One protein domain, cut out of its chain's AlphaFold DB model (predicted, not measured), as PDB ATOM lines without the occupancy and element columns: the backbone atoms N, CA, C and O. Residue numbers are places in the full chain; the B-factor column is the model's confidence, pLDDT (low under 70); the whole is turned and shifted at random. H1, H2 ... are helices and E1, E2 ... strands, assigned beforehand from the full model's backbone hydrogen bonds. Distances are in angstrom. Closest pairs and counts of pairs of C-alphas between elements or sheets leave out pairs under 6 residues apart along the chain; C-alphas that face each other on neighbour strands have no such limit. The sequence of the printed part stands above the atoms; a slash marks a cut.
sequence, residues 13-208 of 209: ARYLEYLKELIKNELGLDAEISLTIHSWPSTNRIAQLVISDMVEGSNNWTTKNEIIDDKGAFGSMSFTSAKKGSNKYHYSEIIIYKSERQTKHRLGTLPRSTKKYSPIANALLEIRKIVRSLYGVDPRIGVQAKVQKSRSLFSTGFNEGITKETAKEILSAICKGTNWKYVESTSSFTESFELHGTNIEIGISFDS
ATOM      1  N   ALA A  13      12.511 -47.117  16.279       84.31
ATOM      2  CA  ALA A  13      13.215 -47.945  15.304       84.31
ATOM      3  C   ALA A  13      13.056 -47.420  13.866       84.31
ATOM      4  O   ALA A  13      14.049 -47.253  13.158       84.31
ATOM      5  N   ARG A  14      11.828 -47.082  13.443       84.12
ATOM      6  CA  ARG A  14      11.586 -46.512  12.101       84.12
ATOM      7  C   ARG A  14      12.211 -45.135  11.924       84.12
ATOM      8  O   ARG A  14      12.743 -44.846  10.858       84.12
ATOM      9  N   TYR A  15      12.163 -44.290  12.951       88.94
ATOM     10  CA  TYR A  15      12.758 -42.957  12.883       88.94
ATOM     11  C   TYR A  15      14.291 -42.984  12.838       88.94
ATOM     12  O   TYR A  15      14.883 -42.094  12.231       88.94
ATOM     13  N   LEU A  16      14.936 -43.986  13.445       89.81
ATOM     14  CA  LEU A  16      16.384 -44.181  13.325       89.81
ATOM     15  C   LEU A  16      16.776 -44.564  11.893       89.81
ATOM     16  O   LEU A  16      17.684 -43.955  11.337       89.81
ATOM     17  N   GLU A  17      16.051 -45.495  11.265       85.75
ATOM     18  CA  GLU A  17      16.293 -45.841   9.856       85.75
ATOM     19  C   GLU A  17      15.990 -44.661   8.916       85.75
ATOM     20  O   GLU A  17      16.790 -44.370   8.032       85.75
ATOM     21  N   TYR A  18      14.924 -43.894   9.168       88.56
ATOM     22  CA  TYR A  18      14.658 -42.651   8.434       88.56
ATOM     23  C   TYR A  18      15.804 -41.637   8.565       88.56
ATOM     24  O   TYR A  18      16.228 -41.055   7.570       88.56
ATOM     25  N   LEU A  19      16.340 -41.418   9.773       91.94
ATOM     26  CA  LEU A  19      17.483 -40.520   9.969       91.94
ATOM     27  C   LEU A  19      18.704 -40.995   9.167       91.94
ATOM     28  O   LEU A  19      19.420 -40.172   8.600       91.94
ATOM     29  N   LYS A  20      18.929 -42.308   9.098       88.88
ATOM     30  CA  LYS A  20      20.022 -42.900   8.325       88.88
ATOM     31  C   LYS A  20      19.861 -42.656   6.828       88.88
ATOM     32  O   LYS A  20      20.805 -42.203   6.183       88.88
ATOM     33  N   GLU A  21      18.670 -42.903   6.289       89.12
ATOM     34  CA  GLU A  21      18.339 -42.609   4.890       89.12
ATOM     35  C   GLU A  21      18.480 -41.115   4.590       89.12
ATOM     36  O   GLU A  21      19.075 -40.739   3.583       89.12
ATOM     37  N   LEU A  22      18.013 -40.254   5.498       93.19
ATOM     38  CA  LEU A  22      18.140 -38.806   5.374       93.19
ATOM     39  C   LEU A  22      19.609 -38.365   5.329       93.19
ATOM     40  O   LEU A  22      19.971 -37.570   4.469       93.19
ATOM     41  N   ILE A  23      20.469 -38.890   6.207       91.69
ATOM     42  CA  ILE A  23      21.915 -38.600   6.190       91.69
ATOM     43  C   ILE A  23      22.533 -39.038   4.859       91.69
ATOM     44  O   ILE A  23      23.301 -38.279   4.264       91.69
ATOM     45  N   LYS A  24      22.178 -40.228   4.362       90.00
ATOM     46  CA  LYS A  24      22.702 -40.722   3.088       90.00
ATOM     47  C   LYS A  24      22.258 -39.854   1.912       90.00
ATOM     48  O   LYS A  24      23.083 -39.531   1.061       90.00
ATOM     49  N   ASN A  25      20.991 -39.456   1.882       90.38
ATOM     50  CA  ASN A  25      20.409 -38.679   0.788       90.38
ATOM     51  C   ASN A  25      20.891 -37.222   0.783       90.38
ATOM     52  O   ASN A  25      21.209 -36.692  -0.278       90.38
ATOM     53  N   GLU A  26      20.971 -36.583   1.951       91.38
ATOM     54  CA  GLU A  26      21.341 -35.165   2.072       91.38
ATOM     55  C   GLU A  26      22.857 -34.941   2.027       91.38
ATOM     56  O   GLU A  26      23.311 -33.900   1.560       91.38
ATOM     57  N   LEU A  27      23.651 -35.892   2.536       90.06
ATOM     58  CA  LEU A  27      25.093 -35.706   2.749       90.06
ATOM     59  C   LEU A  27      25.969 -36.723   2.013       90.06
ATOM     60  O   LEU A  27      27.192 -36.617   2.063       90.06
ATOM     61  N   GLY A  28      25.381 -37.741   1.382       88.19
ATOM     62  CA  GLY A  28      26.128 -38.832   0.753       88.19
ATOM     63  C   GLY A  28      26.818 -39.781   1.741       88.19
ATOM     64  O   GLY A  28      27.501 -40.709   1.304       88.19
ATOM     65  N   LEU A  29      26.625 -39.591   3.051       88.50
ATOM     66  CA  LEU A  29      27.334 -40.326   4.097       88.50
ATOM     67  C   LEU A  29      26.623 -41.619   4.493       88.50
ATOM     68  O   LEU A  29      25.431 -41.637   4.788       88.50
ATOM     69  N   ASP A  30      27.395 -42.695   4.584       88.06
ATOM     70  CA  ASP A  30      27.027 -43.881   5.342       88.06
ATOM     71  C   ASP A  30      27.404 -43.665   6.811       88.06
ATOM     72  O   ASP A  30      28.579 -43.467   7.137       88.06
ATOM     73  N   ALA A  31      26.400 -43.679   7.688       87.19
ATOM     74  CA  ALA A  31      26.566 -43.428   9.115       87.19
ATOM     75  C   ALA A  31      25.989 -44.560   9.974       87.19
ATOM     76  O   ALA A  31      24.956 -45.158   9.657       87.19
ATOM     77  N   GLU A  32      26.659 -44.808  11.093       89.12
ATOM     78  CA  GLU A  32      26.150 -45.563  12.231       89.12
ATOM     79  C   GLU A  32      25.317 -44.627  13.103       89.12
ATOM     80  O   GLU A  32      25.720 -43.489  13.366       89.12
ATOM     81  N   ILE A  33      24.168 -45.103  13.573       90.25
ATOM     82  CA  ILE A  33      23.315 -44.340  14.484       90.25
ATOM     83  C   ILE A  33      23.146 -45.147  15.758       90.25
ATOM     84  O   ILE A  33      22.638 -46.264  15.725       90.25
ATOM     85  N   SER A  34      23.534 -44.574  16.888       90.94
ATOM     86  CA  SER A  34      23.347 -45.174  18.201       90.94
ATOM     87  C   SER A  34      22.393 -44.338  19.043       90.94
ATOM     88  O   SER A  34      22.414 -43.106  19.043       90.94
ATOM     89  N   LEU A  35      21.526 -45.018  19.778       90.94
ATOM     90  CA  LEU A  35      20.592 -44.421  20.710       90.94
ATOM     91  C   LEU A  35      20.784 -45.064  22.076       90.94
ATOM     92  O   LEU A  35      20.407 -46.207  22.309       90.94
ATOM     93  N   THR A  36      21.354 -44.304  22.996       89.00
ATOM     94  CA  THR A  36      21.695 -44.772  24.334       89.00
ATOM     95  C   THR A  36      20.697 -44.246  25.355       89.00
ATOM     96  O   THR A  36      20.486 -43.040  25.486       89.00
ATOM     97  N   ILE A  37      20.104 -45.151  26.128       86.19
ATOM     98  CA  ILE A  37      19.156 -44.843  27.196       86.19
ATOM     99  C   ILE A  37      19.752 -45.261  28.538       86.19
ATOM    100  O   ILE A  37      20.043 -46.434  28.779       86.19
ATOM    101  N   HIS A  38      19.842 -44.298  29.453       78.38
ATOM    102  CA  HIS A  38      20.172 -44.534  30.856       78.38
ATOM    103  C   HIS A  38      18.900 -44.367  31.694       78.38
ATOM    104  O   HIS A  38      18.456 -43.241  31.928       78.38
ATOM    105  N   SER A  39      18.264 -45.463  32.123       64.62
ATOM    106  CA  SER A  39      17.044 -45.361  32.936       64.62
ATOM    107  C   SER A  39      16.838 -46.547  33.872       64.62
ATOM    108  O   SER A  39      16.610 -47.680  33.445       64.62
ATOM    109  N   TRP A  40      16.917 -46.255  35.171       60.09
ATOM    110  CA  TRP A  40      17.047 -47.240  36.239       60.09
ATOM    111  C   TRP A  40      16.082 -46.943  37.403       60.09
ATOM    112  O   TRP A  40      16.454 -46.382  38.426       60.09
ATOM    113  N   PRO A  41      14.781 -47.209  37.222       55.66
ATOM    114  CA  PRO A  41      14.345 -48.568  37.558       55.66
ATOM    115  C   PRO A  41      13.480 -49.214  36.473       55.66
ATOM    116  O   PRO A  41      13.057 -50.358  36.598       55.66
ATOM    117  N   SER A  42      13.208 -48.489  35.391       66.44
ATOM    118  CA  SER A  42      12.274 -48.916  34.353       66.44
ATOM    119  C   SER A  42      12.934 -49.774  33.276       66.44
ATOM    120  O   SER A  42      12.300 -49.992  32.254       66.44
ATOM    121  N   THR A  43      14.172 -50.248  33.456       70.69
ATOM    122  CA  THR A  43      14.963 -50.917  32.404       70.69
ATOM    123  C   THR A  43      14.191 -52.053  31.734       70.69
ATOM    124  O   THR A  43      14.097 -52.067  30.514       70.69
ATOM    125  N   ASN A  44      13.543 -52.932  32.508       71.25
ATOM    126  CA  ASN A  44      12.731 -54.023  31.952       71.25
ATOM    127  C   ASN A  44      11.493 -53.512  31.202       71.25
ATOM    128  O   ASN A  44      11.180 -54.005  30.124       71.25
ATOM    129  N   ARG A  45      10.809 -52.497  31.742       77.00
ATOM    130  CA  ARG A  45       9.659 -51.868  31.077       77.00
ATOM    131  C   ARG A  45      10.080 -51.190  29.771       77.00
ATOM    132  O   ARG A  45       9.396 -51.330  28.770       77.00
ATOM    133  N   ILE A  46      11.191 -50.460  29.772       78.00
ATOM    134  CA  ILE A  46      11.717 -49.779  28.584       78.00
ATOM    135  C   ILE A  46      12.183 -50.814  27.566       78.00
ATOM    136  O   ILE A  46      11.868 -50.662  26.397       78.00
ATOM    137  N   ALA A  47      12.845 -51.889  27.993       75.75
ATOM    138  CA  ALA A  47      13.204 -52.996  27.114       75.75
ATOM    139  C   ALA A  47      11.971 -53.619  26.447       75.75
ATOM    140  O   ALA A  47      11.984 -53.825  25.242       75.75
ATOM    141  N   GLN A  48      10.882 -53.850  27.188       77.38
ATOM    142  CA  GLN A  48       9.622 -54.336  26.611       77.38
ATOM    143  C   GLN A  48       9.019 -53.353  25.602       77.38
ATOM    144  O   GLN A  48       8.569 -53.773  24.541       77.38
ATOM    145  N   LEU A  49       9.036 -52.053  25.911       81.44
ATOM    146  CA  LEU A  49       8.556 -51.015  24.994       81.44
ATOM    147  C   LEU A  49       9.411 -50.945  23.724       81.44
ATOM    148  O   LEU A  49       8.854 -50.863  22.638       81.44
ATOM    149  N   VAL A  50      10.736 -51.041  23.853       81.50
ATOM    150  CA  VAL A  50      11.667 -51.088  22.719       81.50
ATOM    151  C   VAL A  50      11.446 -52.357  21.894       81.50
ATOM    152  O   VAL A  50      11.324 -52.264  20.684       81.50
ATOM    153  N   ILE A  51      11.286 -53.530  22.514       77.19
ATOM    154  CA  ILE A  51      10.958 -54.771  21.791       77.19
ATOM    155  C   ILE A  51       9.652 -54.612  21.000       77.19
ATOM    156  O   ILE A  51       9.615 -54.969  19.824       77.19
ATOM    157  N   SER A  52       8.603 -54.046  21.609       78.94
ATOM    158  CA  SER A  52       7.331 -53.773  20.922       78.94
ATOM    159  C   SER A  52       7.529 -52.833  19.731       78.94
ATOM    160  O   SER A  52       7.075 -53.125  18.628       78.94
ATOM    161  N   ASP A  53       8.274 -51.748  19.941       78.69
ATOM    162  CA  ASP A  53       8.604 -50.756  18.919       78.69
ATOM    163  C   ASP A  53       9.378 -51.358  17.738       78.69
ATOM    164  O   ASP A  53       9.185 -50.977  16.588       78.69
ATOM    165  N   MET A  54      10.236 -52.340  18.002       73.50
ATOM    166  CA  MET A  54      11.038 -53.013  16.982       73.50
ATOM    167  C   MET A  54      10.245 -54.052  16.195       73.50
ATOM    168  O   MET A  54      10.420 -54.143  14.981       73.50
ATOM    169  N   VAL A  55       9.357 -54.796  16.863       65.94
ATOM    170  CA  VAL A  55       8.426 -55.737  16.214       65.94
ATOM    171  C   VAL A  55       7.482 -54.988  15.273       65.94
ATOM    172  O   VAL A  55       7.231 -55.442  14.159       65.94
ATOM    173  N   GLU A  56       6.997 -53.817  15.682       63.88
ATOM    174  CA  GLU A  56       6.177 -52.950  14.830       63.88
ATOM    175  C   GLU A  56       7.021 -52.200  13.779       63.88
ATOM    176  O   GLU A  56       6.539 -51.868  12.690       63.88
ATOM    177  N   GLY A  57       8.290 -51.940  14.098       55.50
ATOM    178  CA  GLY A  57       9.197 -51.069  13.366       55.50
ATOM    179  C   GLY A  57       9.800 -51.679  12.102       55.50
ATOM    180  O   GLY A  57       9.697 -51.045  11.049       55.50
ATOM    181  N   SER A  58      10.399 -52.879  12.168       57.41
ATOM    182  CA  SER A  58      10.899 -53.633  10.999       57.41
ATOM    183  C   SER A  58      11.357 -55.072  11.329       57.41
ATOM    184  O   SER A  58      11.861 -55.363  12.409       57.41
ATOM    185  N   ASN A  59      11.267 -55.987  10.353       54.06
ATOM    186  CA  ASN A  59      11.486 -57.438  10.527       54.06
ATOM    187  C   ASN A  59      12.956 -57.912  10.681       54.06
ATOM    188  O   ASN A  59      13.208 -59.110  10.567       54.06
ATOM    189  N   ASN A  60      13.943 -57.030  10.900       70.62
ATOM    190  CA  ASN A  60      15.372 -57.398  10.800       70.62
ATOM    191  C   ASN A  60      16.252 -56.991  11.990       70.62
ATOM    192  O   ASN A  60      17.476 -57.024  11.872       70.62
ATOM    193  N   TRP A  61      15.672 -56.620  13.129       77.75
ATOM    194  CA  TRP A  61      16.485 -56.292  14.296       77.75
ATOM    195  C   TRP A  61      16.889 -57.530  15.098       77.75
ATOM    196  O   TRP A  61      16.108 -58.462  15.287       77.75
ATOM    197  N   THR A  62      18.110 -57.512  15.626       78.00
ATOM    198  CA  THR A  62      18.630 -58.530  16.541       78.00
ATOM    199  C   THR A  62      18.773 -57.963  17.949       78.00
ATOM    200  O   THR A  62      19.050 -56.778  18.127       78.00
ATOM    201  N   THR A  63      18.561 -58.810  18.958       75.19
ATOM    202  CA  THR A  63      18.683 -58.441  20.376       75.19
ATOM    203  C   THR A  63      19.880 -59.156  20.990       75.19
ATOM    204  O   THR A  63      20.014 -60.374  20.848       75.19
ATOM    205  N   LYS A  64      20.727 -58.416  21.705       76.88
ATOM    206  CA  LYS A  64      21.815 -58.944  22.529       76.88
ATOM    207  C   LYS A  64      21.634 -58.450  23.963       76.88
ATOM    208  O   LYS A  64      21.346 -57.281  24.198       76.88
ATOM    209  N   ASN A  65      21.811 -59.345  24.928       73.62
ATOM    210  CA  ASN A  65      21.830 -59.001  26.345       73.62
ATOM    211  C   ASN A  65      23.235 -59.245  26.899       73.62
ATOM    212  O   ASN A  65      23.820 -60.298  26.640       73.62
ATOM    213  N   GLU A  66      23.767 -58.283  27.640       72.69
ATOM    214  CA  GLU A  66      25.094 -58.339  28.239       72.69
ATOM    215  C   GLU A  66      25.010 -57.970  29.721       72.69
ATOM    216  O   GLU A  66      24.503 -56.915  30.100       72.69
ATOM    217  N   ILE A  67      25.496 -58.863  30.579       66.38
ATOM    218  CA  ILE A  67      25.568 -58.658  32.027       66.38
ATOM    219  C   ILE A  67      27.042 -58.421  32.353       66.38
ATOM    220  O   ILE A  67      27.880 -59.253  32.014       66.38
ATOM    221  N   ILE A  68      27.355 -57.265  32.943       64.31
ATOM    222  CA  ILE A  68      28.734 -56.787  33.137       64.31
ATOM    223  C   ILE A  68      29.260 -57.163  34.531       64.31
ATOM    224  O   ILE A  68      30.472 -57.243  34.720       64.31
ATOM    225  N   ASP A  69      28.386 -57.431  35.506       63.84
ATOM    226  CA  ASP A  69      28.793 -57.910  36.827       63.84
ATOM    227  C   ASP A  69      28.012 -59.144  37.305       63.84
ATOM    228  O   ASP A  69      26.821 -59.314  37.051       63.84
ATOM    229  N   ASP A  70      28.685 -59.997  38.079       55.09
ATOM    230  CA  ASP A  70      28.128 -61.263  38.590       55.09
ATOM    231  C   ASP A  70      26.936 -61.067  39.544       55.09
ATOM    232  O   ASP A  70      26.208 -62.005  39.866       55.09
ATOM    233  N   LYS A  71      26.731 -59.832  40.014       60.81
ATOM    234  CA  LYS A  71      25.618 -59.435  40.886       60.81
ATOM    235  C   LYS A  71      24.424 -58.881  40.105       60.81
ATOM    236  O   LYS A  71      23.386 -58.614  40.707       60.81
ATOM    237  N   GLY A  72      24.558 -58.705  38.789       59.66
ATOM    238  CA  GLY A  72      23.534 -58.149  37.911       59.66
ATOM    239  C   GLY A  72      23.227 -56.672  38.161       59.66
ATOM    240  O   GLY A  72      22.192 -56.195  37.688       59.66
ATOM    241  N   ALA A  73      24.076 -55.949  38.895       60.25
ATOM    242  CA  ALA A  73      23.914 -54.531  39.172       60.25
ATOM    243  C   ALA A  73      24.303 -53.642  37.969       60.25
ATOM    244  O   ALA A  73      23.883 -52.485  37.876       60.25
ATOM    245  N   PHE A  74      25.062 -54.180  37.013       69.19
ATOM    246  CA  PHE A  74      25.453 -53.508  35.781       69.19
ATOM    247  C   PHE A  74      25.243 -54.416  34.568       69.19
ATOM    248  O   PHE A  74      25.613 -55.587  34.555       69.19
ATOM    249  N   GLY A  75      24.657 -53.863  33.514       73.75
ATOM    250  CA  GLY A  75      24.444 -54.582  32.265       73.75
ATOM    251  C   GLY A  75      23.930 -53.672  31.164       73.75
ATOM    252  O   GLY A  75      23.653 -52.492  31.389       73.75
ATOM    253  N   SER A  76      23.778 -54.218  29.970       78.12
ATOM    254  CA  SER A  76      23.155 -53.542  28.845       78.12
ATOM    255  C   SER A  76      22.297 -54.506  28.039       78.12
ATOM    256  O   SER A  76      22.585 -55.693  27.907       78.12
ATOM    257  N   MET A  77      21.223 -53.973  27.477       79.56
ATOM    258  CA  MET A  77      20.475 -54.638  26.423       79.56
ATOM    259  C   MET A  77      20.662 -53.823  25.157       79.56
ATOM    260  O   MET A  77      20.371 -52.626  25.162       79.56
ATOM    261  N   SER A  78      21.181 -54.454  24.109       82.62
ATOM    262  CA  SER A  78      21.376 -53.812  22.820       82.62
ATOM    263  C   SER A  78      20.534 -54.452  21.730       82.62
ATOM    264  O   SER A  78      20.190 -55.637  21.745       82.62
ATOM    265  N   PHE A  79      20.170 -53.608  20.789       84.75
ATOM    266  CA  PHE A  79      19.170 -53.853  19.777       84.75
ATOM    267  C   PHE A  79      19.724 -53.295  18.476       84.75
ATOM    268  O   PHE A  79      19.877 -52.084  18.376       84.75
ATOM    269  N   THR A  80      20.056 -54.138  17.501       83.50
ATOM    270  CA  THR A  80      20.767 -53.705  16.281       83.50
ATOM    271  C   THR A  80      19.998 -54.073  15.019       83.50
ATOM    272  O   THR A  80      19.502 -55.192  14.911       83.50
ATOM    273  N   SER A  81      19.908 -53.165  14.043       79.19
ATOM    274  CA  SER A  81      19.152 -53.388  12.795       79.19
ATOM    275  C   SER A  81      19.877 -54.263  11.756       79.19
ATOM    276  O   SER A  81      19.387 -54.458  10.642       79.19
ATOM    277  N   ALA A  82      21.051 -54.809  12.098       66.88
ATOM    278  CA  ALA A  82      21.917 -55.509  11.154       66.88
ATOM    279  C   ALA A  82      21.413 -56.912  10.779       66.88
ATOM    280  O   ALA A  82      21.139 -57.765  11.627       66.88
ATOM    281  N   LYS A  83      21.425 -57.191   9.471       52.66
ATOM    282  CA  LYS A  83      21.258 -58.538   8.916       52.66
ATOM    283  C   LYS A  83      22.501 -59.372   9.240       52.66
ATOM    284  O   LYS A  83      23.628 -58.905   9.092       52.66
ATOM    285  N   LYS A  84      22.317 -60.639   9.617       39.66
ATOM    286  CA  LYS A  84      23.413 -61.604   9.811       39.66
ATOM    287  C   LYS A  84      24.285 -61.648   8.536       39.66
ATOM    288  O   LYS A  84      23.840 -62.171   7.521       39.66
ATOM    289  N   GLY A  85      25.485 -61.056   8.581       47.12
ATOM    290  CA  GLY A  85      26.437 -60.996   7.458       47.12
ATOM    291  C   GLY A  85      26.670 -59.618   6.815       47.12
ATOM    292  O   GLY A  85      27.527 -59.523   5.942       47.12
ATOM    293  N   SER A  86      25.971 -58.550   7.219       49.47
ATOM    294  CA  SER A  86      26.286 -57.189   6.752       49.47
ATOM    295  C   SER A  86      27.473 -56.601   7.520       49.47
ATOM    296  O   SER A  86      27.572 -56.775   8.735       49.47
ATOM    297  N   ASN A  87      28.363 -55.898   6.815       51.97
ATOM    298  CA  ASN A  87      29.521 -55.212   7.390       51.97
ATOM    299  C   ASN A  87      29.150 -54.372   8.621       51.97
ATOM    300  O   ASN A  87      28.091 -53.746   8.660       51.97
ATOM    301  N   LYS A  88      30.057 -54.345   9.608       54.97
ATOM    302  CA  LYS A  88      29.871 -53.748  10.942       54.97
ATOM    303  C   LYS A  88      29.490 -52.259  10.955       54.97
ATOM    304  O   LYS A  88      29.225 -51.780  12.036       54.97
ATOM    305  N   TYR A  89      29.438 -51.554   9.822       55.38
ATOM    306  CA  TYR A  89      29.392 -50.086   9.762       55.38
ATOM    307  C   TYR A  89      28.092 -49.487   9.186       55.38
ATOM    308  O   TYR A  89      28.066 -48.325   8.793       55.38
ATOM    309  N   HIS A  90      26.997 -50.260   9.131       64.62
ATOM    310  CA  HIS A  90      25.700 -49.800   8.595       64.62
ATOM    311  C   HIS A  90      24.509 -50.195   9.465       64.62
ATOM    312  O   HIS A  90      23.477 -50.633   8.949       64.62
ATOM    313  N   TYR A  91      24.623 -50.076  10.778       73.81
ATOM    314  CA  TYR A  91      23.538 -50.449  11.678       73.81
ATOM    315  C   TYR A  91      23.029 -49.243  12.457       73.81
ATOM    316  O   TYR A  91      23.760 -48.288  12.726       73.81
ATOM    317  N   SER A  92      21.747 -49.310  12.785       82.81
ATOM    318  CA  SER A  92      21.159 -48.527  13.857       82.81
ATOM    319  C   SER A  92      21.194 -49.385  15.114       82.81
ATOM    320  O   SER A  92      20.909 -50.586  15.052       82.81
ATOM    321  N   GLU A  93      21.540 -48.793  16.249       86.56
ATOM    322  CA  GLU A  93      21.566 -49.473  17.539       86.56
ATOM    323  C   GLU A  93      20.785 -48.704  18.594       86.56
ATOM    324  O   GLU A  93      20.892 -47.485  18.702       86.56
ATOM    325  N   ILE A  94      20.035 -49.430  19.417       85.06
ATOM    326  CA  ILE A  94      19.493 -48.927  20.675       85.06
ATOM    327  C   ILE A  94      20.193 -49.678  21.807       85.06
ATOM    328  O   ILE A  94      20.131 -50.904  21.860       85.06
ATOM    329  N   ILE A  95      20.839 -48.956  22.722       85.69
ATOM    330  CA  ILE A  95      21.490 -49.514  23.911       85.69
ATOM    331  C   ILE A  95      20.766 -49.004  25.151       85.69
ATOM    332  O   ILE A  95      20.673 -47.800  25.391       85.69
ATOM    333  N   ILE A  96      20.288 -49.921  25.982       83.50
ATOM    334  CA  ILE A  96      19.704 -49.609  27.283       83.50
ATOM    335  C   ILE A  96      20.678 -50.074  28.356       83.50
ATOM    336  O   ILE A  96      20.898 -51.274  28.507       83.50
ATOM    337  N   TYR A  97      21.229 -49.146  29.134       78.69
ATOM    338  CA  TYR A  97      22.099 -49.491  30.257       78.69
ATOM    339  C   TYR A  97      21.296 -49.721  31.540       78.69
ATOM    340  O   TYR A  97      20.496 -48.880  31.966       78.69
ATOM    341  N   LYS A  98      21.579 -50.848  32.196       71.69
ATOM    342  CA  LYS A  98      21.246 -51.134  33.590       71.69
ATOM    343  C   LYS A  98      22.434 -50.708  34.453       71.69
ATOM    344  O   LYS A  98      23.543 -51.195  34.259       71.69
ATOM    345  N   SER A  99      22.214 -49.802  35.399       64.94
ATOM    346  CA  SER A  99      23.240 -49.400  36.363       64.94
ATOM    347  C   SER A  99      22.591 -49.085  37.696       64.94
ATOM    348  O   SER A  99      21.915 -48.065  37.820       64.94
ATOM    349  N   GLU A 100      22.828 -49.935  38.698       54.59
ATOM    350  CA  GLU A 100      22.246 -49.773  40.033       54.59
ATOM    351  C   GLU A 100      22.840 -48.644  40.875       54.59
ATOM    352  O   GLU A 100      22.467 -48.423  42.027       54.59
ATOM    353  N   ARG A 101      23.788 -47.900  40.309       53.53
ATOM    354  CA  ARG A 101      24.506 -46.843  41.028       53.53
ATOM    355  C   ARG A 101      24.494 -45.499  40.312       53.53
ATOM    356  O   ARG A 101      25.085 -44.555  40.825       53.53
ATOM    357  N   GLN A 102      23.825 -45.379  39.162       53.94
ATOM    358  CA  GLN A 102      23.723 -44.102  38.454       53.94
ATOM    359  C   GLN A 102      22.417 -43.369  38.756       53.94
ATOM    360  O   GLN A 102      21.315 -43.913  38.707       53.94
ATOM    361  N   THR A 103      22.564 -42.084  39.067       53.19
ATOM    362  CA  THR A 103      21.460 -41.156  39.296       53.19
ATOM    363  C   THR A 103      20.665 -40.985  38.002       53.19
ATOM    364  O   THR A 103      21.259 -40.843  36.936       53.19
ATOM    365  N   LYS A 104      19.325 -40.960  38.087       58.06
ATOM    366  CA  LYS A 104      18.456 -40.633  36.943       58.06
ATOM    367  C   LYS A 104      19.005 -39.403  36.219       58.06
ATOM    368  O   LYS A 104      19.056 -38.318  36.804       58.06
ATOM    369  N   HIS A 105      19.379 -39.561  34.952       62.25
ATOM    370  CA  HIS A 105      19.722 -38.411  34.131       62.25
ATOM    371  C   HIS A 105      18.476 -37.538  33.995       62.25
ATOM    372  O   HIS A 105      17.401 -38.008  33.615       62.25
ATOM    373  N   ARG A 106      18.598 -36.262  34.372       67.12
ATOM    374  CA  ARG A 106      17.516 -35.296  34.175       67.12
ATOM    375  C   ARG A 106      17.244 -35.181  32.679       67.12
ATOM    376  O   ARG A 106      18.185 -35.131  31.889       67.12
ATOM    377  N   LEU A 107      15.965 -35.108  32.308       78.69
ATOM    378  CA  LEU A 107      15.579 -34.825  30.929       78.69
ATOM    379  C   LEU A 107      16.253 -33.516  30.508       78.69
ATOM    380  O   LEU A 107      16.078 -32.493  31.172       78.69
ATOM    381  N   GLY A 108      17.028 -33.541  29.424       78.00
ATOM    382  CA  GLY A 108      17.642 -32.325  28.909       78.00
ATOM    383  C   GLY A 108      16.575 -31.314  28.483       78.00
ATOM    384  O   GLY A 108      15.421 -31.660  28.217       78.00
ATOM    385  N   THR A 109      16.934 -30.048  28.352       84.19
ATOM    386  CA  THR A 109      16.005 -29.071  27.775       84.19
ATOM    387  C   THR A 109      15.824 -29.355  26.280       84.19
ATOM    388  O   THR A 109      16.805 -29.601  25.575       84.19
ATOM    389  N   LEU A 110      14.579 -29.336  25.792       85.75
ATOM    390  CA  LEU A 110      14.303 -29.294  24.353       85.75
ATOM    391  C   LEU A 110      14.227 -27.823  23.911       85.75
ATOM    392  O   LEU A 110      13.645 -27.005  24.630       85.75
ATOM    393  N   PRO A 111      14.803 -27.459  22.755       85.00
ATOM    394  CA  PRO A 111      14.700 -26.110  22.214       85.00
ATOM    395  C   PRO A 111      13.235 -25.735  21.961       85.00
ATOM    396  O   PRO A 111      12.432 -26.551  21.514       85.00
ATOM    397  N   ARG A 112      12.892 -24.467  22.223       81.69
ATOM    398  CA  ARG A 112      11.528 -23.934  22.042       81.69
ATOM    399  C   ARG A 112      11.134 -23.738  20.574       81.69
ATOM    400  O   ARG A 112       9.953 -23.620  20.273       81.69
ATOM    401  N   SER A 113      12.108 -23.646  19.671       86.00
ATOM    402  CA  SER A 113      11.894 -23.431  18.240       86.00
ATOM    403  C   SER A 113      12.990 -24.122  17.444       86.00
ATOM    404  O   SER A 113      14.154 -24.075  17.835       86.00
ATOM    405  N   THR A 114      12.611 -24.715  16.315       89.62
ATOM    406  CA  THR A 114      13.520 -25.405  15.391       89.62
ATOM    407  C   THR A 114      13.434 -24.868  13.964       89.62
ATOM    408  O   THR A 114      13.969 -25.461  13.035       89.62
ATOM    409  N   LYS A 115      12.801 -23.702  13.765       89.56
ATOM    410  CA  LYS A 115      12.550 -23.125  12.428       89.56
ATOM    411  C   LYS A 115      13.802 -22.959  11.558       89.56
ATOM    412  O   LYS A 115      13.685 -22.888  10.343       89.56
ATOM    413  N   LYS A 116      14.978 -22.825  12.177       92.38
ATOM    414  CA  LYS A 116      16.264 -22.626  11.489       92.38
ATOM    415  C   LYS A 116      17.130 -23.888  11.428       92.38
ATOM    416  O   LYS A 116      18.246 -23.802  10.930       92.38
ATOM    417  N   TYR A 117      16.656 -25.002  11.985       93.75
ATOM    418  CA  TYR A 117      17.431 -26.235  12.074       93.75
ATOM    419  C   TYR A 117      17.558 -26.868  10.691       93.75
ATOM    420  O   TYR A 117      16.631 -26.793   9.879       93.75
ATOM    421  N   SER A 118      18.692 -27.518  10.441       94.06
ATOM    422  CA  SER A 118      18.842 -28.413   9.294       94.06
ATOM    423  C   SER A 118      17.841 -29.583   9.371       94.06
ATOM    424  O   SER A 118      17.344 -29.899  10.462       94.06
ATOM    425  N   PRO A 119      17.533 -30.260   8.248       94.12
ATOM    426  CA  PRO A 119      16.690 -31.457   8.255       94.12
ATOM    427  C   PRO A 119      17.186 -32.528   9.240       94.12
ATOM    428  O   PRO A 119      16.405 -33.059  10.027       94.12
ATOM    429  N   ILE A 120      18.500 -32.762   9.278       93.94
ATOM    430  CA  ILE A 120      19.140 -33.739  10.170       93.94
ATOM    431  C   ILE A 120      19.030 -33.311  11.638       93.94
ATOM    432  O   ILE A 120      18.652 -34.114  12.490       93.94
ATOM    433  N   ALA A 121      19.285 -32.036  11.953       93.38
ATOM    434  CA  ALA A 121      19.133 -31.537  13.320       93.38
ATOM    435  C   ALA A 121      17.677 -31.605  13.811       93.38
ATOM    436  O   ALA A 121      17.433 -31.889  14.987       93.38
ATOM    437  N   ASN A 122      16.707 -31.376  12.920       93.25
ATOM    438  CA  ASN A 122      15.290 -31.585  13.215       93.25
ATOM    439  C   ASN A 122      14.984 -33.060  13.490       93.25
ATOM    440  O   ASN A 122      14.391 -33.362  14.523       93.25
ATOM    441  N   ALA A 123      15.430 -33.975  12.628       92.94
ATOM    442  CA  ALA A 123      15.201 -35.411  12.791       92.94
ATOM    443  C   ALA A 123      15.774 -35.949  14.117       92.94
ATOM    444  O   ALA A 123      15.085 -36.660  14.847       92.94
ATOM    445  N   LEU A 124      16.986 -35.527  14.493       93.69
ATOM    446  CA  LEU A 124      17.596 -35.864  15.786       93.69
ATOM    447  C   LEU A 124      16.764 -35.375  16.977       93.69
ATOM    448  O   LEU A 124      16.620 -36.078  17.980       93.69
ATOM    449  N   LEU A 125      16.192 -34.174  16.882       91.75
ATOM    450  CA  LEU A 125      15.315 -33.668  17.930       91.75
ATOM    451  C   LEU A 125      13.991 -34.437  17.994       91.75
ATOM    452  O   LEU A 125      13.503 -34.701  19.095       91.75
ATOM    453  N   GLU A 126      13.412 -34.792  16.850       91.81
ATOM    454  CA  GLU A 126      12.185 -35.589  16.798       91.81
ATOM    455  C   GLU A 126      12.388 -36.966  17.435       91.81
ATOM    456  O   GLU A 126      11.580 -37.357  18.274       91.81
ATOM    457  N   ILE A 127      13.515 -37.643  17.186       92.31
ATOM    458  CA  ILE A 127      13.850 -38.904  17.872       92.31
ATOM    459  C   ILE A 127      13.839 -38.721  19.396       92.31
ATOM    460  O   ILE A 127      13.231 -39.517  20.114       92.31
ATOM    461  N   ARG A 128      14.443 -37.642  19.917       92.00
ATOM    462  CA  ARG A 128      14.402 -37.353  21.364       92.00
ATOM    463  C   ARG A 128      12.979 -37.148  21.873       92.00
ATOM    464  O   ARG A 128      12.655 -37.630  22.957       92.00
ATOM    465  N   LYS A 129      12.129 -36.434  21.128       90.69
ATOM    466  CA  LYS A 129      10.719 -36.223  21.500       90.69
ATOM    467  C   LYS A 129       9.949 -37.541  21.528       90.69
ATOM    468  O   LYS A 129       9.221 -37.781  22.488       90.69
ATOM    469  N   ILE A 130      10.156 -38.396  20.531       90.62
ATOM    470  CA  ILE A 130       9.521 -39.713  20.438       90.62
ATOM    471  C   ILE A 130       9.938 -40.586  21.621       90.62
ATOM    472  O   ILE A 130       9.075 -41.090  22.332       90.62
ATOM    473  N   VAL A 131      11.240 -40.693  21.909       89.50
ATOM    474  CA  VAL A 131      11.730 -41.471  23.058       89.50
ATOM    475  C   VAL A 131      11.168 -40.947  24.376       89.50
ATOM    476  O   VAL A 131      10.748 -41.731  25.223       89.50
ATOM    477  N   ARG A 132      11.092 -39.625  24.559       88.94
ATOM    478  CA  ARG A 132      10.457 -39.048  25.753       88.94
ATOM    479  C   ARG A 132       8.983 -39.395  25.851       88.94
ATOM    480  O   ARG A 132       8.521 -39.706  26.943       88.94
ATOM    481  N   SER A 133       8.265 -39.338  24.734       87.44
ATOM    482  CA  SER A 133       6.836 -39.633  24.683       87.44
ATOM    483  C   SER A 133       6.548 -41.107  24.959       87.44
ATOM    484  O   SER A 133       5.648 -41.417  25.732       87.44
ATOM    485  N   LEU A 134       7.306 -42.014  24.341       86.94
ATOM    486  CA  LEU A 134       7.071 -43.454  24.428       86.94
ATOM    487  C   LEU A 134       7.675 -44.066  25.694       86.94
ATOM    488  O   LEU A 134       7.042 -44.881  26.360       86.94
ATOM    489  N   TYR A 135       8.908 -43.686  26.034       84.75
ATOM    490  CA  TYR A 135       9.702 -44.356  27.070       84.75
ATOM    491  C   TYR A 135       9.851 -43.518  28.348       84.75
ATOM    492  O   TYR A 135      10.305 -44.040  29.367       84.75
ATOM    493  N   GLY A 136       9.465 -42.235  28.334       83.88
ATOM    494  CA  GLY A 136       9.524 -41.353  29.508       83.88
ATOM    495  C   GLY A 136      10.942 -40.938  29.918       83.88
ATOM    496  O   GLY A 136      11.169 -40.556  31.066       83.88
ATOM    497  N   VAL A 137      11.909 -41.047  29.006       86.12
ATOM    498  CA  VAL A 137      13.348 -40.832  29.247       86.12
ATOM    499  C   VAL A 137      13.945 -39.955  28.156       86.12
ATOM    500  O   VAL A 137      13.344 -39.785  27.101       86.12
ATOM    501  N   ASP A 138      15.127 -39.391  28.392       86.94
ATOM    502  CA  ASP A 138      15.863 -38.663  27.360       86.94
ATOM    503  C   ASP A 138      17.036 -39.521  26.877       86.94
ATOM    504  O   ASP A 138      17.853 -39.923  27.710       86.94
ATOM    505  N   PRO A 139      17.125 -39.829  25.573       89.56
ATOM    506  CA  PRO A 139      18.228 -40.613  25.049       89.56
ATOM    507  C   PRO A 139      19.443 -39.722  24.782       89.56
ATOM    508  O   PRO A 139      19.291 -38.524  24.522       89.56
ATOM    509  N   ARG A 140      20.630 -40.329  24.766       91.06
ATOM    510  CA  ARG A 140      21.812 -39.807  24.075       91.06
ATOM    511  C   ARG A 140      21.836 -40.393  22.670       91.06
ATOM    512  O   ARG A 140      21.752 -41.607  22.531       91.06
ATOM    513  N   ILE A 141      21.923 -39.549  21.652       93.06
ATOM    514  CA  ILE A 141      21.966 -39.987  20.255       93.06
ATOM    515  C   ILE A 141      23.371 -39.745  19.715       93.06
ATOM    516  O   ILE A 141      23.849 -38.613  19.773       93.06
ATOM    517  N   GLY A 142      24.006 -40.798  19.216       92.56
ATOM    518  CA  GLY A 142      25.269 -40.754  18.495       92.56
ATOM    519  C   GLY A 142      25.040 -40.969  17.002       92.56
ATOM    520  O   GLY A 142      24.288 -41.858  16.610       92.56
ATOM    521  N   VAL A 143      25.690 -40.172  16.165       92.19
ATOM    522  CA  VAL A 143      25.783 -40.389  14.717       92.19
ATOM    523  C   VAL A 143      27.257 -40.417  14.360       92.19
ATOM    524  O   VAL A 143      27.940 -39.420  14.562       92.19
ATOM    525  N   GLN A 144      27.753 -41.528  13.827       90.88
ATOM    526  CA  GLN A 144      29.164 -41.673  13.482       90.88
ATOM    527  C   GLN A 144      29.325 -42.081  12.022       90.88
ATOM    528  O   GLN A 144      28.867 -43.144  11.612       90.88
ATOM    529  N   ALA A 145      30.033 -41.269  11.243       89.50
ATOM    530  CA  ALA A 145      30.504 -41.647   9.917       89.50
ATOM    531  C   ALA A 145      32.005 -41.941   9.978       89.50
ATOM    532  O   ALA A 145      32.798 -41.116  10.435       89.50
ATOM    533  N   LYS A 146      32.410 -43.123   9.512       87.75
ATOM    534  CA  LYS A 146      33.828 -43.492   9.402       87.75
ATOM    535  C   LYS A 146      34.286 -43.330   7.961       87.75
ATOM    536  O   LYS A 146      33.597 -43.775   7.044       87.75
ATOM    537  N   VAL A 147      35.431 -42.686   7.772       86.06
ATOM    538  CA  VAL A 147      36.062 -42.467   6.470       86.06
ATOM    539  C   VAL A 147      37.281 -43.370   6.367       86.06
ATOM    540  O   VAL A 147      38.258 -43.198   7.101       86.06
ATOM    541  N   GLN A 148      37.239 -44.329   5.444       76.31
ATOM    542  CA  GLN A 148      38.358 -45.238   5.217       76.31
ATOM    543  C   GLN A 148      39.316 -44.657   4.165       76.31
ATOM    544  O   GLN A 148      38.947 -44.469   3.008       76.31
ATOM    545  N   LYS A 149      40.571 -44.389   4.554       63.75
ATOM    546  CA  LYS A 149      41.604 -43.801   3.672       63.75
ATOM    547  C   LYS A 149      42.295 -44.792   2.723       63.75
ATOM    548  O   LYS A 149      43.003 -44.355   1.822       63.75
ATOM    549  N   SER A 150      42.155 -46.103   2.930       56.81
ATOM    550  CA  SER A 150      42.938 -47.128   2.224       56.81
ATOM    551  C   SER A 150      42.054 -48.219   1.624       56.81
ATOM    552  O   SER A 150      41.289 -48.869   2.338       56.81
ATOM    553  N   ARG A 151      42.212 -48.446   0.311       54.97
ATOM    554  CA  ARG A 151      41.662 -49.598  -0.413       54.97
ATOM    555  C   ARG A 151      42.496 -50.835  -0.099       54.97
ATOM    556  O   ARG A 151      43.423 -51.176  -0.830       54.97
ATOM    557  N   SER A 152      42.154 -51.530   0.978       52.53
ATOM    558  CA  SER A 152      42.468 -52.956   1.046       52.53
ATOM    559  C   SER A 152      41.679 -53.663  -0.060       52.53
ATOM    560  O   SER A 152      40.495 -53.381  -0.244       52.53
ATOM    561  N   LEU A 153      42.304 -54.603  -0.778       52.84
ATOM    562  CA  LEU A 153      41.656 -55.413  -1.827       52.84
ATOM    563  C   LEU A 153      40.428 -56.203  -1.322       52.84
ATOM    564  O   LEU A 153      39.661 -56.721  -2.128       52.84
ATOM    565  N   PHE A 154      40.228 -56.270  -0.002       52.62
ATOM    566  CA  PHE A 154      39.116 -56.959   0.652       52.62
ATOM    567  C   PHE A 154      38.144 -56.023   1.389       52.62
ATOM    568  O   PHE A 154      37.216 -56.511   2.031       52.62
ATOM    569  N   SER A 155      38.332 -54.697   1.336       55.12
ATOM    570  CA  SER A 155      37.402 -53.750   1.962       55.12
ATOM    571  C   SER A 155      36.447 -53.150   0.939       55.12
ATOM    572  O   SER A 155      36.878 -52.529  -0.029       55.12
ATOM    573  N   THR A 156      35.145 -53.251   1.198       53.78
ATOM    574  CA  THR A 156      34.172 -52.313   0.629       53.78
ATOM    575  C   THR A 156      34.421 -50.966   1.304       53.78
ATOM    576  O   THR A 156      34.095 -50.825   2.480       53.78
ATOM    577  N   GLY A 157      35.086 -50.027   0.633       56.66
ATOM    578  CA  GLY A 157      35.380 -48.733   1.243       56.66
ATOM    579  C   GLY A 157      34.098 -47.961   1.547       56.66
ATOM    580  O   GLY A 157      33.149 -47.971   0.761       56.66
ATOM    581  N   PHE A 158      34.068 -47.303   2.704       71.19
ATOM    582  CA  PHE A 158      32.944 -46.479   3.142       71.19
ATOM    583  C   PHE A 158      33.349 -45.018   3.179       71.19
ATOM    584  O   PHE A 158      34.457 -44.683   3.610       71.19
ATOM    585  N   ASN A 159      32.433 -44.164   2.717       82.69
ATOM    586  CA  ASN A 159      32.647 -42.723   2.614       82.69
ATOM    587  C   ASN A 159      33.956 -42.376   1.868       82.69
ATOM    588  O   ASN A 159      34.633 -41.406   2.210       82.69
ATOM    589  N   GLU A 160      34.330 -43.186   0.860       76.31
ATOM    590  CA  GLU A 160      35.497 -42.923   0.009       76.31
ATOM    591  C   GLU A 160      35.345 -41.537  -0.641       76.31
ATOM    592  O   GLU A 160      34.318 -41.235  -1.244       76.31
ATOM    593  N   GLY A 161      36.368 -40.688  -0.518       78.75
ATOM    594  CA  GLY A 161      36.375 -39.344  -1.111       78.75
ATOM    595  C   GLY A 161      35.954 -38.208  -0.176       78.75
ATOM    596  O   GLY A 161      36.102 -37.048  -0.555       78.75
ATOM    597  N   ILE A 162      35.511 -38.495   1.052       88.06
ATOM    598  CA  ILE A 162      35.326 -37.450   2.065       88.06
ATOM    599  C   ILE A 162      36.698 -36.951   2.524       88.06
ATOM    600  O   ILE A 162      37.519 -37.727   3.013       88.06
ATOM    601  N   THR A 163      36.958 -35.651   2.369       89.31
ATOM    602  CA  THR A 163      38.153 -34.996   2.919       89.31
ATOM    603  C   THR A 163      37.856 -34.380   4.284       89.31
ATOM    604  O   THR A 163      36.704 -34.315   4.722       89.31
ATOM    605  N   LYS A 164      38.897 -33.898   4.971       89.00
ATOM    606  CA  LYS A 164      38.735 -33.182   6.242       89.00
ATOM    607  C   LYS A 164      37.909 -31.912   6.057       89.00
ATOM    608  O   LYS A 164      37.045 -31.616   6.870       89.00
ATOM    609  N   GLU A 165      38.154 -31.182   4.976       89.94
ATOM    610  CA  GLU A 165      37.448 -29.951   4.627       89.94
ATOM    611  C   GLU A 165      35.966 -30.245   4.392       89.94
ATOM    612  O   GLU A 165      35.112 -29.625   5.025       89.94
ATOM    613  N   THR A 166      35.658 -31.278   3.599       90.69
ATOM    614  CA  THR A 166      34.278 -31.729   3.380       90.69
ATOM    615  C   THR A 166      33.609 -32.169   4.684       90.69
ATOM    616  O   THR A 166      32.447 -31.845   4.915       90.69
ATOM    617  N   ALA A 167      34.325 -32.850   5.584       90.25
ATOM    618  CA  ALA A 167      33.781 -33.220   6.891       90.25
ATOM    619  C   ALA A 167      33.384 -31.987   7.724       90.25
ATOM    620  O   ALA A 167      32.298 -31.954   8.307       90.25
ATOM    621  N   LYS A 168      34.218 -30.938   7.735       91.00
ATOM    622  CA  LYS A 168      33.915 -29.668   8.421       91.00
ATOM    623  C   LYS A 168      32.710 -28.956   7.812       91.00
ATOM    624  O   LYS A 168      31.871 -28.435   8.551       91.00
ATOM    625  N   GLU A 169      32.598 -28.951   6.487       92.44
ATOM    626  CA  GLU A 169      31.455 -28.376   5.769       92.44
ATOM    627  C   GLU A 169      30.154 -29.116   6.089       92.44
ATOM    628  O   GLU A 169      29.151 -28.481   6.419       92.44
ATOM    629  N   ILE A 170      30.188 -30.452   6.084       93.50
ATOM    630  CA  ILE A 170      29.042 -31.292   6.444       93.50
ATOM    631  C   ILE A 170      28.584 -30.994   7.874       93.50
ATOM    632  O   ILE A 170      27.406 -30.719   8.103       93.50
ATOM    633  N   LEU A 171      29.502 -30.990   8.844       93.12
ATOM    634  CA  LEU A 171      29.156 -30.688  10.236       93.12
ATOM    635  C   LEU A 171      28.615 -29.256  10.376       93.12
ATOM    636  O   LEU A 171      27.624 -29.031  11.071       93.12
ATOM    637  N   SER A 172      29.180 -28.293   9.650       91.19
ATOM    638  CA  SER A 172      28.671 -26.915   9.623       91.19
ATOM    639  C   SER A 172      27.247 -26.827   9.055       91.19
ATOM    640  O   SER A 172      26.413 -26.071   9.561       91.19
ATOM    641  N   ALA A 173      26.929 -27.624   8.032       91.94
ATOM    642  CA  ALA A 173      25.584 -27.706   7.470       91.94
ATOM    643  C   ALA A 173      24.592 -28.338   8.460       91.94
ATOM    644  O   ALA A 173      23.477 -27.835   8.630       91.94
ATOM    645  N   ILE A 174      25.008 -29.394   9.166       92.69
ATOM    646  CA  ILE A 174      24.188 -30.068  10.176       92.69
ATOM    647  C   ILE A 174      23.890 -29.135  11.358       92.69
ATOM    648  O   ILE A 174      22.733 -29.040  11.772       92.69
ATOM    649  N   CYS A 175      24.890 -28.423  11.889       91.94
ATOM    650  CA  CYS A 175      24.735 -27.583  13.085       91.94
ATOM    651  C   CYS A 175      23.981 -26.266  12.836       91.94
ATOM    652  O   CYS A 175      23.725 -25.504  13.773       91.94
ATOM    653  N   LYS A 176      23.583 -25.982  11.590       91.06
ATOM    654  CA  LYS A 176      22.862 -24.761  11.230       91.06
ATOM    655  C   LYS A 176      21.636 -24.550  12.121       91.06
ATOM    656  O   LYS A 176      20.742 -25.389  12.206       91.06
ATOM    657  N   GLY A 177      21.597 -23.385  12.768       86.06
ATOM    658  CA  GLY A 177      20.495 -22.971  13.632       86.06
ATOM    659  C   GLY A 177      20.485 -23.605  15.024       86.06
ATOM    660  O   GLY A 177      19.588 -23.272  15.798       86.06
ATOM    661  N   THR A 178      21.454 -24.463  15.361       90.44
ATOM    662  CA  THR A 178      21.614 -25.053  16.696       90.44
ATOM    663  C   THR A 178      22.674 -24.300  17.508       90.44
ATOM    664  O   THR A 178      23.359 -23.407  17.014       90.44
ATOM    665  N   ASN A 179      22.792 -24.638  18.791       89.38
ATOM    666  CA  ASN A 179      23.864 -24.175  19.676       89.38
ATOM    667  C   ASN A 179      24.922 -25.268  19.917       89.38
ATOM    668  O   ASN A 179      25.580 -25.265  20.960       89.38
ATOM    669  N   TRP A 180      25.019 -26.245  19.011       91.44
ATOM    670  CA  TRP A 180      25.952 -27.357  19.158       91.44
ATOM    671  C   TRP A 180      27.383 -26.871  18.995       91.44
ATOM    672  O   TRP A 180      27.677 -25.999  18.176       91.44
ATOM    673  N   LYS A 181      28.267 -27.419  19.821       90.56
ATOM    674  CA  LYS A 181      29.670 -27.032  19.861       90.56
ATOM    675  C   LYS A 181      30.473 -27.950  18.973       90.56
ATOM    676  O   LYS A 181      30.326 -29.164  19.051       90.56
ATOM    677  N   TYR A 182      31.329 -27.351  18.170       89.81
ATOM    678  CA  TYR A 182      32.276 -28.082  17.362       89.81
ATOM    679  C   TYR A 182      33.492 -28.491  18.201       89.81
ATOM    680  O   TYR A 182      33.991 -27.691  18.999       89.81
ATOM    681  N   VAL A 183      33.935 -29.733  18.036       89.38
ATOM    682  CA  VAL A 183      35.067 -30.336  18.745       89.38
ATOM    683  C   VAL A 183      35.924 -31.075  17.723       89.38
ATOM    684  O   VAL A 183      35.408 -31.854  16.929       89.38
ATOM    685  N   GLU A 184      37.232 -30.833  17.742       88.00
ATOM    686  CA  GLU A 184      38.200 -31.636  16.989       88.00
ATOM    687  C   GLU A 184      38.972 -32.502  17.979       88.00
ATOM    688  O   GLU A 184      39.409 -32.009  19.024       88.00
ATOM    689  N   SER A 185      39.138 -33.780  17.659       84.31
ATOM    690  CA  SER A 185      39.938 -34.706  18.452       84.31
ATOM    691  C   SER A 185      40.923 -35.426  17.548       84.31
ATOM    692  O   SER A 185      40.554 -35.999  16.525       84.31
ATOM    693  N   THR A 186      42.191 -35.416  17.940       81.44
ATOM    694  CA  THR A 186      43.251 -36.121  17.222       81.44
ATOM    695  C   THR A 186      43.953 -37.052  18.192       81.44
ATOM    696  O   THR A 186      44.476 -36.628  19.220       81.44
ATOM    697  N   SER A 187      43.968 -38.334  17.853       79.81
ATOM    698  CA  SER A 187      44.716 -39.384  18.539       79.81
ATOM    699  C   SER A 187      45.746 -39.993  17.587       79.81
ATOM    700  O   SER A 187      45.730 -39.721  16.387       79.81
ATOM    701  N   SER A 188      46.628 -40.850  18.106       70.94
ATOM    702  CA  SER A 188      47.663 -41.524  17.307       70.94
ATOM    703  C   SER A 188      47.118 -42.361  16.144       70.94
ATOM    704  O   SER A 188      47.873 -42.630  15.217       70.94
ATOM    705  N   PHE A 189      45.847 -42.776  16.205       71.06
ATOM    706  CA  PHE A 189      45.238 -43.703  15.245       71.06
ATOM    707  C   PHE A 189      43.985 -43.152  14.549       71.06
ATOM    708  O   PHE A 189      43.440 -43.777  13.638       71.06
ATOM    709  N   THR A 190      43.478 -42.002  14.994       78.44
ATOM    710  CA  THR A 190      42.188 -41.487  14.536       78.44
ATOM    711  C   THR A 190      42.133 -39.981  14.691       78.44
ATOM    712  O   THR A 190      42.488 -39.445  15.741       78.44
ATOM    713  N   GLU A 191      41.624 -39.317  13.666       83.75
ATOM    714  CA  GLU A 191      41.247 -37.908  13.702       83.75
ATOM    715  C   GLU A 191      39.729 -37.815  13.552       83.75
ATOM    716  O   GLU A 191      39.175 -38.379  12.609       83.75
ATOM    717  N   SER A 192      39.045 -37.145  14.476       85.69
ATOM    718  CA  SER A 192      37.597 -36.951  14.448       85.69
ATOM    719  C   SER A 192      37.210 -35.477  14.508       85.69
ATOM    720  O   SER A 192      37.823 -34.656  15.193       85.69
ATOM    721  N   PHE A 193      36.150 -35.157  13.773       88.94
ATOM    722  CA  PHE A 193      35.461 -33.874  13.819       88.94
ATOM    723  C   PHE A 193      34.055 -34.118  14.335       88.94
ATOM    724  O   PHE A 193      33.349 -34.979  13.809       88.94
ATOM    725  N   GLU A 194      33.656 -33.384  15.367       90.44
ATOM    726  CA  GLU A 194      32.462 -33.696  16.137       90.44
ATOM    727  C   GLU A 194      31.609 -32.461  16.438       90.44
ATOM    728  O   GLU A 194      32.097 -31.338  16.569       90.44
ATOM    729  N   LEU A 195      30.304 -32.681  16.584       87.81
ATOM    730  CA  LEU A 195      29.336 -31.722  17.104       87.81
ATOM    731  C   LEU A 195      28.720 -32.269  18.379       87.81
ATOM    732  O   LEU A 195      28.128 -33.347  18.382       87.81
ATOM    733  N   HIS A 196      28.821 -31.495  19.452       89.50
ATOM    734  CA  HIS A 196      28.278 -31.842  20.757       89.50
ATOM    735  C   HIS A 196      27.107 -30.917  21.086       89.50
ATOM    736  O   HIS A 196      27.248 -29.699  21.244       89.50
ATOM    737  N   GLY A 197      25.928 -31.512  21.195       84.31
ATOM    738  CA  GLY A 197      24.707 -30.896  21.690       84.31
ATOM    739  C   GLY A 197      24.257 -31.528  23.003       84.31
ATOM    740  O   GLY A 197      24.829 -32.496  23.497       84.31
ATOM    741  N   THR A 198      23.178 -31.006  23.587       85.50
ATOM    742  CA  THR A 198      22.548 -31.668  24.738       85.50
ATOM    743  C   THR A 198      22.049 -33.055  24.329       85.50
ATOM    744  O   THR A 198      21.030 -33.155  23.644       85.50
ATOM    745  N   ASN A 199      22.747 -34.096  24.793       87.56
ATOM    746  CA  ASN A 199      22.476 -35.509  24.512       87.56
ATOM    747  C   ASN A 199      22.523 -35.877  23.017       87.56
ATOM    748  O   ASN A 199      21.842 -36.805  22.586       87.56
ATOM    749  N   ILE A 200      23.297 -35.137  22.221       90.56
ATOM    750  CA  ILE A 200      23.495 -35.391  20.790       90.56
ATOM    751  C   ILE A 200      24.987 -35.287  20.500       90.56
ATOM    752  O   ILE A 200      25.599 -34.273  20.832       90.56
ATOM    753  N   GLU A 201      25.534 -36.309  19.862       92.94
ATOM    754  CA  GLU A 201      26.909 -36.365  19.375       92.94
ATOM    755  C   GLU A 201      26.889 -36.788  17.913       92.94
ATOM    756  O   GLU A 201      26.228 -37.757  17.544       92.94
ATOM    757  N   ILE A 202      27.577 -36.032  17.067       93.00
ATOM    758  CA  ILE A 202      27.699 -36.329  15.640       93.00
ATOM    759  C   ILE A 202      29.170 -36.243  15.299       93.00
ATOM    760  O   ILE A 202      29.762 -35.199  15.548       93.00
ATOM    761  N   GLY A 203      29.741 -37.296  14.734       92.00
ATOM    762  CA  GLY A 203      31.159 -37.388  14.439       92.00
ATOM    763  C   GLY A 203      31.437 -37.896  13.032       92.00
ATOM    764  O   GLY A 203      30.750 -38.780  12.516       92.00
ATOM    765  N   ILE A 204      32.483 -37.349  12.421       90.50
ATOM    766  CA  ILE A 204      33.131 -37.913  11.238       90.50
ATOM    767  C   ILE A 204      34.564 -38.240  11.639       90.50
ATOM    768  O   ILE A 204      35.314 -37.341  12.021       90.50
ATOM    769  N   SER A 205      34.939 -39.515  11.582       89.62
ATOM    770  CA  SER A 205      36.272 -39.983  11.968       89.62
ATOM    771  C   SER A 205      37.038 -40.554  10.787       89.62
ATOM    772  O   SER A 205      36.497 -41.308   9.981       89.62
ATOM    773  N   PHE A 206      38.324 -40.245  10.747       86.19
ATOM    774  CA  PHE A 206      39.292 -40.734   9.787       86.19
ATOM    775  C   PHE A 206      40.246 -41.663  10.517       86.19
ATOM    776  O   PHE A 206      40.971 -41.217  11.410       86.19
ATOM    777  N   ASP A 207      40.283 -42.925  10.110       78.88
ATOM    778  CA  ASP A 207      41.351 -43.816  10.547       78.88
ATOM    779  C   ASP A 207      42.669 -43.288   9.959       78.88
ATOM    780  O   ASP A 207      42.761 -42.987   8.758       78.88
ATOM    781  N   SER A 208      43.688 -43.100  10.798       62.03
ATOM    782  CA  SER A 208      45.033 -42.845  10.288       62.03
ATOM    783  C   SER A 208      45.632 -44.161   9.804       62.03
ATOM    784  O   SER A 208      45.428 -45.201  10.427       62.03
TER     785      SER A 208
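This is residues 13 to 208 of the 209 residues of an uncharacterized protein of Paenibacillus sp. 276b (UniProt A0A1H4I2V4). One twisted sheet of eight strands has four helices over one face and no named helix over the other, two layers in all. H1 and H3 lie side by side, running opposite ways, over the middle of the sheet, while H2 covers E3 and E4 towards one edge and H4 covers E8 and E7 towards the other. The 196 printed residues include four named helices and eight named strands, in the order H1 E1 H2 E2 E3 E4 H3 E5 H4 E6 E7 E8; the class is mixed, helices and strands. The mixed sheet runs E2 E3 E4 E1 E5 E8 E7 E6. The whole is compact, with a radius of gyration of the C-alphas of 17.3 A and spans of 45 by 44 by 34 A.

H1, residues 13 to 27, begins at C-alpha 13 (13.215, -47.945, 15.304) and is 21.2 A long. E1 is residues 32 to 38, H2 43 to 57, E2 62 to 67, E3 74 to 80 and E4 92 to 99. H3, residues 119 to 135, is 23.9 A long, from C-alpha 119 (16.690, -31.457, 8.255). E5 is residues 140 to 147, 22.8 A long, H4 164 to 174, E6 181 to 186 and E7 190 to 197. E8, residues 200 to 207, ends at C-alpha 207 (41.351, -43.816, 10.547).

E2 E3 E4 and E6 E7 E8 are meanders, each strand the antiparallel neighbour of the one before: N 64 and O 78 are 2.8 A apart, N 77 and O 96 2.9 A, N 183 and O 194 2.8 A, N 195 and O 202 2.8 A. E4 and E1 are parallel, with N 35 and O 93 at 2.8 A; E5 and E8 are parallel, with N 143 and O 201 at 2.8 A. E1 and E5 are antiparallel at 156 degrees, with N 34 and O 142 at 2.8 A. E1, H2, E2 and E5, H4, E6 are split strand-helix-strand units, in each of which the two strands run the same way in the sheet but are not neighbours, with E3 and E4 between E1 and E2, and E8 and E7 between E5 and E6; both crossovers are right-handed. H3 touches H1 at a shallow tilt of 7 degrees, opposite ways; C-alphas 19 and 123, the closest, are 6.3 A apart. H1 touches H2 with residues 13 to 14 alone, C-alphas 14 and 57 being closest at 5.3 A. H2 and H4 run along the strands, at heights over the sheet of 9.8 A and 8.8 A. In H1, H2, H3 and H4 every O i to N i+4 pair is within hydrogen-bond range.

The C-alphas of Arg 112 and Leu 153 are the two farthest apart, 49.7 A. The printed part has no cut. The links E3 to E4, E4 to H3 and E5 to H4 are long. The mean pLDDT of the printed part is 79.6; 44 residues are under 70, among them 82 to 90 and 149 to 157.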